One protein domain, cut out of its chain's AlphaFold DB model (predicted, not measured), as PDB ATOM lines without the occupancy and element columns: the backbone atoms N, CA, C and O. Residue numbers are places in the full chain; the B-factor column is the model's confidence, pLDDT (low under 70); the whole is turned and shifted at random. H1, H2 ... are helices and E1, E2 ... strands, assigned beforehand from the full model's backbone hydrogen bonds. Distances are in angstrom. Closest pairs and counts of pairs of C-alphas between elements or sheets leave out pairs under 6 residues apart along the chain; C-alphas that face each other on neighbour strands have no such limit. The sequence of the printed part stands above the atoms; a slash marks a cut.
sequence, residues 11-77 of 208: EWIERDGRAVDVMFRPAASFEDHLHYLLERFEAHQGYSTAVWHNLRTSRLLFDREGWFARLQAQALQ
ATOM      1  N   GLU A  11     208.964 218.477 142.360       92.88
ATOM      2  CA  GLU A  11     209.628 219.297 141.344       92.88
ATOM      3  C   GLU A  11     211.145 219.248 141.553       92.88
ATOM      4  O   GLU A  11     211.633 219.393 142.678       92.88
ATOM      5  N   TRP A  12     211.916 219.043 140.483       93.69
ATOM      6  CA  TRP A  12     213.380 219.101 140.544       93.69
ATOM      7  C   TRP A  12     214.013 219.472 139.203       93.69
ATOM      8  O   TRP A  12     213.379 219.435 138.150       93.69
ATOM      9  N   ILE A  13     215.298 219.829 139.242       96.56
ATOM     10  CA  ILE A  13     216.129 220.042 138.054       96.56
ATOM     11  C   ILE A  13     217.170 218.921 138.003       96.56
ATOM     12  O   ILE A  13     217.927 218.714 138.952       96.56
ATOM     13  N   GLU A  14     217.193 218.185 136.899       96.31
ATOM     14  CA  GLU A  14     218.190 217.162 136.603       96.31
ATOM     15  C   GLU A  14     219.587 217.768 136.439       96.31
ATOM     16  O   GLU A  14     219.757 218.949 136.136       96.31
ATOM     17  N   ARG A  15     220.628 216.939 136.571       95.81
ATOM     18  CA  ARG A  15     222.027 217.399 136.444       95.81
ATOM     19  C   ARG A  15     222.353 218.032 135.089       95.81
ATOM     20  O   ARG A  15     223.290 218.817 135.001       95.81
ATOM     21  N   ASP A  16     221.612 217.673 134.047       96.12
ATOM     22  CA  ASP A  16     221.751 218.218 132.695       96.12
ATOM     23  C   ASP A  16     220.880 219.464 132.440       96.12
ATOM     24  O   ASP A  16     220.828 219.960 131.317       96.12
ATOM     25  N   GLY A  17     220.207 219.983 133.472       96.19
ATOM     26  CA  GLY A  17     219.392 221.194 133.411       96.19
ATOM     27  C   GLY A  17     217.926 220.970 133.033       96.19
ATOM     28  O   GLY A  17     217.175 221.943 132.975       96.19
ATOM     29  N   ARG A  18     217.477 219.729 132.789       96.75
ATOM     30  CA  ARG A  18     216.049 219.454 132.542       96.75
ATOM     31  C   ARG A  18     215.234 219.622 133.824       96.75
ATOM     32  O   ARG A  18     215.519 218.967 134.819       96.75
ATOM     33  N   ALA A  19     214.192 220.446 133.784       95.38
ATOM     34  CA  ALA A  19     213.211 220.529 134.863       95.38
ATOM     35  C   ALA A  19     212.185 219.389 134.749       95.38
ATOM     36  O   ALA A  19     211.694 219.105 133.653       95.38
ATOM     37  N   VAL A  20     211.863 218.759 135.875       93.88
ATOM     38  CA  VAL A  20     210.829 217.730 136.006       93.88
ATOM     39  C   VAL A  20     209.814 218.192 137.044       93.88
ATOM     40  O   VAL A  20     210.187 218.692 138.101       93.88
ATOM     41  N   ASP A  21     208.542 218.016 136.708       92.81
ATOM     42  CA  ASP A  21     207.379 218.342 137.529       92.81
ATOM     43  C   ASP A  21     206.450 217.119 137.519       92.81
ATOM     44  O   ASP A  21     206.066 216.623 136.451       92.81
ATOM     45  N   VAL A  22     206.169 216.585 138.705       92.81
ATOM     46  CA  VAL A  22     205.310 215.426 138.942       92.81
ATOM     47  C   VAL A  22     204.165 215.860 139.840       92.81
ATOM     48  O   VAL A  22     204.392 216.320 140.951       92.81
ATOM     49  N   MET A  23     202.933 215.632 139.396       91.81
ATOM     50  CA  MET A  23     201.728 215.943 140.166       91.81
ATOM     51  C   MET A  23     201.046 214.651 140.614       91.81
ATOM     52  O   MET A  23     200.836 213.735 139.811       91.81
ATOM     53  N   PHE A  24     200.647 214.597 141.882       91.19
ATOM     54  CA  PHE A  24     199.859 213.514 142.454       91.19
ATOM     55  C   PHE A  24     198.409 213.962 142.600       91.19
ATOM     56  O   PHE A  24     198.093 214.918 143.306       91.19
ATOM     57  N   ARG A  25     197.500 213.243 141.939       91.06
ATOM     58  CA  ARG A  25     196.062 213.518 141.989       91.06
ATOM     59  C   ARG A  25     195.275 212.228 142.215       91.06
ATOM     60  O   ARG A  25     195.670 211.187 141.683       91.06
ATOM     61  N   PRO A  26     194.155 212.266 142.958       92.56
ATOM     62  CA  PRO A  26     193.293 211.101 143.117       92.56
ATOM     63  C   PRO A  26     192.706 210.655 141.775       92.56
ATOM     64  O   PRO A  26     192.160 211.475 141.039       92.56
ATOM     65  N   ALA A  27     192.750 209.352 141.491       93.19
ATOM     66  CA  ALA A  27     192.170 208.761 140.282       93.19
ATOM     67  C   ALA A  27     190.691 209.150 140.085       93.19
ATOM     68  O   ALA A  27     190.317 209.620 139.012       93.19
ATOM     69  N   ALA A  28     189.895 209.066 141.157       93.44
ATOM     70  CA  ALA A  28     188.473 209.411 141.155       93.44
ATOM     71  C   ALA A  28     188.191 210.836 140.641       93.44
ATOM     72  O   ALA A  28     187.198 211.055 139.961       93.44
ATOM     73  N   SER A  29     189.097 211.797 140.872       91.88
ATOM     74  CA  SER A  29     188.904 213.176 140.395       91.88
ATOM     75  C   SER A  29     188.849 213.278 138.867       91.88
ATOM     76  O   SER A  29     188.133 214.121 138.332       91.88
ATOM     77  N   PHE A  30     189.570 212.410 138.151       94.38
ATOM     78  CA  PHE A  30     189.537 212.386 136.691       94.38
ATOM     79  C   PHE A  30     188.305 211.658 136.154       94.38
ATOM     80  O   PHE A  30     187.760 212.071 135.132       94.38
ATOM     81  N   GLU A  31     187.871 210.596 136.836       94.44
ATOM     82  CA  GLU A  31     186.649 209.854 136.503       94.44
ATOM     83  C   GLU A  31     185.425 210.758 136.643       94.44
ATOM     84  O   GLU A  31     184.674 210.939 135.683       94.44
ATOM     85  N   ASP A  32     185.299 211.408 137.800       93.81
ATOM     86  CA  ASP A  32     184.248 212.376 138.090       93.81
ATOM     87  C   ASP A  32     184.256 213.505 137.058       93.81
ATOM     88  O   ASP A  32     183.222 213.830 136.475       93.81
ATOM     89  N   HIS A  33     185.432 214.074 136.770       92.69
ATOM     90  CA  HIS A  33     185.539 215.159 135.799       92.69
ATOM     91  C   HIS A  33     185.070 214.738 134.400       92.69
ATOM     92  O   HIS A  33     184.328 215.486 133.761       92.69
ATOM     93  N   LEU A  34     185.456 213.550 133.914       93.56
ATOM     94  CA  LEU A  34     184.961 213.053 132.629       93.56
ATOM     95  C   LEU A  34     183.451 212.805 132.650       93.56
ATOM     96  O   LEU A  34     182.787 213.145 131.674       93.56
ATOM     97  N   HIS A  35     182.912 212.253 133.737       93.75
ATOM     98  CA  HIS A  35     181.479 212.004 133.874       93.75
ATOM     99  C   HIS A  35     180.669 213.312 133.819       93.75
ATOM    100  O   HIS A  35     179.765 213.456 132.992       93.75
ATOM    101  N   TYR A  36     181.029 214.311 134.632       93.56
ATOM    102  CA  TYR A  36     180.348 215.610 134.635       93.56
ATOM    103  C   TYR A  36     180.424 216.306 133.275       93.56
ATOM    104  O   TYR A  36     179.435 216.858 132.791       93.56
ATOM    105  N   LEU A  37     181.583 216.242 132.624       94.38
ATOM    106  CA  LEU A  37     181.810 216.952 131.374       94.38
ATOM    107  C   LEU A  37     181.162 216.254 130.169       94.38
ATOM    108  O   LEU A  37     180.527 216.911 129.346       94.38
ATOM    109  N   LEU A  38     181.326 214.937 130.035       93.94
ATOM    110  CA  LEU A  38     180.972 214.203 128.815       93.94
ATOM    111  C   LEU A  38     179.605 213.521 128.873       93.94
ATOM    112  O   LEU A  38     179.051 213.232 127.816       93.94
ATOM    113  N   GLU A  39     179.051 213.295 130.064       92.94
ATOM    114  CA  GLU A  39     177.715 212.704 130.216       92.94
ATOM    115  C   GLU A  39     176.682 213.734 130.675       92.94
ATOM    116  O   GLU A  39     175.557 213.743 130.178       92.94
ATOM    117  N   ARG A  40     177.060 214.627 131.599       95.25
ATOM    118  CA  ARG A  40     176.150 215.644 132.161       95.25
ATOM    119  C   ARG A  40     176.263 217.014 131.494       95.25
ATOM    120  O   ARG A  40     175.434 217.879 131.757       95.25
ATOM    121  N   PHE A  41     177.256 217.197 130.621       96.12
ATOM    122  CA  PHE A  41     177.528 218.444 129.898       96.12
ATOM    123  C   PHE A  41     177.712 219.660 130.819       96.12
ATOM    124  O   PHE A  41     177.327 220.779 130.485       96.12
ATOM    125  N   GLU A  42     178.323 219.452 131.986       93.12
ATOM    126  CA  GLU A  42     178.565 220.515 132.960       93.12
ATOM    127  C   GLU A  42     179.796 221.345 132.574       93.12
ATOM    128  O   GLU A  42     180.948 220.927 132.708       93.12
ATOM    129  N   ALA A  43     179.533 222.550 132.070       91.81
ATOM    130  CA  ALA A  43     180.554 223.526 131.716       91.81
ATOM    131  C   ALA A  43     181.068 224.311 132.934       91.81
ATOM    132  O   ALA A  43     180.359 224.509 133.921       91.81
ATOM    133  N   HIS A  44     182.288 224.835 132.818       87.88
ATOM    134  CA  HIS A  44     182.933 225.681 133.817       87.88
ATOM    135  C   HIS A  44     183.272 227.063 133.231       87.88
ATOM    136  O   HIS A  44     183.182 227.313 132.025       87.88
ATOM    137  N   GLN A  45     183.632 228.014 134.095       84.81
ATOM    138  CA  GLN A  45     184.053 229.339 133.639       84.81
ATOM    139  C   GLN A  45     185.500 229.297 133.142       84.81
ATOM    140  O   GLN A  45     186.430 229.476 133.925       84.81
ATOM    141  N   GLY A  46     185.667 229.124 131.833       83.12
ATOM    142  CA  GLY A  46     186.974 228.995 131.204       83.12
ATOM    143  C   GLY A  46     187.570 227.599 131.372       83.12
ATOM    144  O   GLY A  46     187.359 226.931 132.384       83.12
ATOM    145  N   TYR A  47     188.362 227.178 130.382       86.31
ATOM    146  CA  TYR A  47     189.133 225.929 130.409       86.31
ATOM    147  C   TYR A  47     188.312 224.661 130.701       86.31
ATOM    148  O   TYR A  47     188.881 223.672 131.170       86.31
ATOM    149  N   SER A  48     187.007 224.649 130.392       91.12
ATOM    150  CA  SER A  48     186.073 223.569 130.756       91.12
ATOM    151  C   SER A  48     186.564 222.181 130.352       91.12
ATOM    152  O   SER A  48     186.299 221.196 131.028       91.12
ATOM    153  N   THR A  49     187.294 222.103 129.239       96.38
ATOM    154  CA  THR A  49     187.735 220.848 128.621       96.38
ATOM    155  C   THR A  49     189.238 220.580 128.769       96.38
ATOM    156  O   THR A  49     189.754 219.665 128.130       96.38
ATOM    157  N   ALA A  50     189.961 221.327 129.617       94.81
ATOM    158  CA  ALA A  50     191.420 221.216 129.736       94.81
ATOM    159  C   ALA A  50     191.905 219.885 130.323       94.81
ATOM    160  O   ALA A  50     192.846 219.281 129.804       94.81
ATOM    161  N   VAL A  51     191.245 219.377 131.366       93.44
ATOM    162  CA  VAL A  51     191.573 218.052 131.917       93.44
ATOM    163  C   VAL A  51     191.259 216.969 130.887       93.44
ATOM    164  O   VAL A  51     192.075 216.079 130.660       93.44
ATOM    165  N   TRP A  52     190.123 217.084 130.196       96.38
ATOM    166  CA  TRP A  52     189.764 216.160 129.126       96.38
ATOM    167  C   TRP A  52     190.778 216.173 127.972       96.38
ATOM    168  O   TRP A  52     191.196 215.107 127.519       96.38
ATOM    169  N   HIS A  53     191.255 217.349 127.551       96.44
ATOM    170  CA  HIS A  53     192.349 217.476 126.588       96.44
ATOM    171  C   HIS A  53     193.595 216.714 127.056       96.44
ATOM    172  O   HIS A  53     194.137 215.905 126.302       96.44
ATOM    173  N   ASN A  54     194.018 216.925 128.307       94.69
ATOM    174  CA  ASN A  54     195.198 216.266 128.867       94.69
ATOM    175  C   ASN A  54     195.054 214.742 128.873       94.69
ATOM    176  O   ASN A  54     195.994 214.045 128.498       94.69
ATOM    177  N   LEU A  55     193.888 214.206 129.242       95.38
ATOM    178  CA  LEU A  55     193.640 212.760 129.219       95.38
ATOM    179  C   LEU A  55     193.795 212.176 127.807       95.38
ATOM    180  O   LEU A  55     194.381 211.107 127.640       95.38
ATOM    181  N   ARG A  56     193.339 212.898 126.775       95.31
ATOM    182  CA  ARG A  56     193.434 212.462 125.371       95.31
ATOM    183  C   ARG A  56     194.858 212.476 124.824       95.31
ATOM    184  O   ARG A  56     195.188 211.634 123.995       95.31
ATOM    185  N   THR A  57     195.671 213.448 125.228       94.94
ATOM    186  CA  THR A  57     197.006 213.682 124.647       94.94
ATOM    187  C   THR A  57     198.149 213.117 125.487       94.94
ATOM    188  O   THR A  57     199.281 213.030 125.006       94.94
ATOM    189  N   SER A  58     197.875 212.700 126.725       95.38
ATOM    190  CA  SER A  58     198.879 212.126 127.620       95.38
ATOM    191  C   SER A  58     199.442 210.809 127.098       95.38
ATOM    192  O   SER A  58     198.720 209.924 126.633       95.38
ATOM    193  N   ARG A  59     200.756 210.643 127.256       96.44
ATOM    194  CA  ARG A  59     201.443 209.382 126.991       96.44
ATOM    195  C   ARG A  59     201.438 208.515 128.246       96.44
ATOM    196  O   ARG A  59     202.013 208.898 129.261       96.44
ATOM    197  N   LEU A  60     200.867 207.320 128.141       94.81
ATOM    198  CA  LEU A  60     200.929 206.324 129.204       94.81
ATOM    199  C   LEU A  60     202.368 205.814 129.389       94.81
ATOM    200  O   LEU A  60     202.977 205.307 128.446       94.81
ATOM    201  N   LEU A  61     202.908 205.955 130.603       96.19
ATOM    202  CA  LEU A  61     204.243 205.460 130.972       96.19
ATOM    203  C   LEU A  61     204.180 204.180 131.812       96.19
ATOM    204  O   LEU A  61     205.013 203.294 131.644       96.19
ATOM    205  N   PHE A  62     203.192 204.080 132.704       96.12
ATOM    206  CA  PHE A  62     202.970 202.929 133.574       96.12
ATOM    207  C   PHE A  62     201.493 202.846 133.976       96.12
ATOM    208  O   PHE A  62     200.913 203.853 134.372       96.12
ATOM    209  N   ASP A  63     200.900 201.654 133.896       96.81
ATOM    210  CA  ASP A  63     199.519 201.394 134.313       96.81
ATOM    211  C   ASP A  63     199.374 199.931 134.736       96.81
ATOM    212  O   ASP A  63     199.323 199.028 133.902       96.81
ATOM    213  N   ARG A  64     199.371 199.681 136.048       95.88
ATOM    214  CA  ARG A  64     199.359 198.314 136.590       95.88
ATOM    215  C   ARG A  64     198.027 197.600 136.362       95.88
ATOM    216  O   ARG A  64     198.023 196.393 136.151       95.88
ATOM    217  N   GLU A  65     196.922 198.335 136.436       96.62
ATOM    218  CA  GLU A  65     195.559 197.783 136.457       96.62
ATOM    219  C   GLU A  65     194.736 198.191 135.225       96.62
ATOM    220  O   GLU A  65     193.539 197.905 135.133       96.62
ATOM    221  N   GLY A  66     195.361 198.871 134.260       96.81
ATOM    222  CA  GLY A  66     194.709 199.365 133.046       96.81
ATOM    223  C   GLY A  66     193.732 200.518 133.300       96.81
ATOM    224  O   GLY A  66     192.841 200.739 132.480       96.81
ATOM    225  N   TRP A  67     193.822 201.192 134.451       96.50
ATOM    226  CA  TRP A  67     192.890 202.252 134.842       96.50
ATOM    227  C   TRP A  67     192.953 203.432 133.873       96.50
ATOM    228  O   TRP A  67     191.935 203.814 133.290       96.50
ATOM    229  N   PHE A  68     194.155 203.957 133.639       96.69
ATOM    230  CA  PHE A  68     194.332 205.114 132.774       96.69
ATOM    231  C   PHE A  68     194.054 204.757 131.315       96.69
ATOM    232  O   PHE A  68     193.456 205.551 130.596       96.69
ATOM    233  N   ALA A  69     194.414 203.545 130.879       97.00
ATOM    234  CA  ALA A  69     194.093 203.074 129.534       97.00
ATOM    235  C   ALA A  69     192.574 203.064 129.263       97.00
ATOM    236  O   ALA A  69     192.135 203.500 128.197       97.00
ATOM    237  N   ARG A  70     191.757 202.621 130.232       96.19
ATOM    238  CA  ARG A  70     190.285 202.668 130.126       96.19
ATOM    239  C   ARG A  70     189.760 204.101 130.110       96.19
ATOM    240  O   ARG A  70     188.940 204.434 129.256       96.19
ATOM    241  N   LEU A  71     190.263 204.945 131.008       95.62
ATOM    242  CA  LEU A  71     189.875 206.351 131.096       95.62
ATOM    243  C   LEU A  71     190.219 207.119 129.807       95.62
ATOM    244  O   LEU A  71     189.407 207.878 129.284       95.62
ATOM    245  N   GLN A  72     191.404 206.880 129.241       96.56
ATOM    246  CA  GLN A  72     191.828 207.475 127.976       96.56
ATOM    247  C   GLN A  72     190.962 206.983 126.807       96.56
ATOM    248  O   GLN A  72     190.580 207.790 125.962       96.56
ATOM    249  N   ALA A  73     190.585 205.700 126.773       95.62
ATOM    250  CA  ALA A  73     189.665 205.181 125.760       95.62
ATOM    251  C   ALA A  73     188.290 205.874 125.811       95.62
ATOM    252  O   ALA A  73     187.762 206.248 124.765       95.62
ATOM    253  N   GLN A  74     187.747 206.121 127.009       94.38
ATOM    254  CA  GLN A  74     186.528 206.925 127.190       94.38
ATOM    255  C   GLN A  74     186.735 208.372 126.728       94.38
ATOM    256  O   GLN A  74     185.902 208.936 126.018       94.38
ATOM    257  N   ALA A  75     187.875 208.973 127.074       95.50
ATOM    258  CA  ALA A  75     188.204 210.340 126.697       95.50
ATOM    259  C   ALA A  75     188.349 210.534 125.177       95.50
ATOM    260  O   ALA A  75     188.185 211.658 124.708       95.50
ATOM    261  N   LEU A  76     188.635 209.491 124.391       95.50
ATOM    262  CA  LEU A  76     188.795 209.582 122.934       95.50
ATOM    263  C   LEU A  76     187.477 209.728 122.157       95.50
ATOM    264  O   LEU A  76     187.518 209.928 120.941       95.50
ATOM    265  N   GLN A  77     186.326 209.706 122.834       94.69
ATOM    266  CA  GLN A  77     185.028 209.917 122.195       94.69
ATOM    267  C   GLN A  77     184.919 211.275 121.466       94.69
ATOM    268  O   GLN A  77     185.677 212.207 121.763       94.69
TER     269      GLN A  77
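AT A GLANCE: This is residues 11 to 77 of the 208 residues of the protein "DUF4037 domain-containing protein" of Deinococcus sp. KSM4-11 (UniProt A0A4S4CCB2). A two-strand hairpin, E1 and E2, reaches away as an arm from a small cluster of three short helices and makes much of the length. In the cluster H1 and H3 run the same way, nearly side by side, and H2 crosses them; the three centres make a triangle. The printed part has 67 residues, with two named strands followed by three named helices, in the order E1, E2, H1, H2, H3. The sheet, E1 - E2, is antiparallel, and the class is mixed, helices and strands. The whole is loose, with a radius of gyration of the C-alphas of 14.4 A and spans of 46 by 32 by 19 A.

IN THESE COORDINATES: E1, residues 11 to 13, begins at C-alpha 11 (209.628, 219.297, 141.344) and is 7.3 A long. E2, residues 19 to 23, is 13.5 A long. H1, residues 27 to 38, is 16.9 A long and begins at C-alpha 27 (192.170, 208.761, 140.282). H2, residues 50 to 57, measures 10.7 A. H3, residues 67 to 75, measures 12.4 A and ends at C-alpha 75 (188.204, 210.340, 126.697).

HOW THE PARTS SIT: The hairpin E1 and E2 is antiparallel at 166 degrees, with N 20 and O 12 within hydrogen-bond range at 2.8 A. E1 is apart from H1, H2 and H3, and E2 is apart from H2 and H3. H1 touches H2 with residues 30 to 34 alone, about perpendicular at 77 degrees; the closest C-alphas, of Leu 34 and Trp 52, are 6.7 A apart. H2 touches H3 about perpendicular at 74 degrees, the closest C-alphas being those of Leu 55 and Gln 72, 5.7 A. H1 and H3 are close but not clearly touching, with the closest C-alphas, of Glu 31 and Leu 71, 7.2 A apart, at a shallow tilt of 11 degrees, the same way. In H1, H2 and H3 every O i to N i+4 pair is within hydrogen-bond range.

THE WHOLE: The C-alphas farthest apart, of Arg 15 and Arg 40, are 46.1 A apart. The printed part has no cut. The link H1 to H2, 11 residues, is long, and residues 61 to 66 stand free. Mean pLDDT of the printed part is 94.2, and no printed residue is under 70.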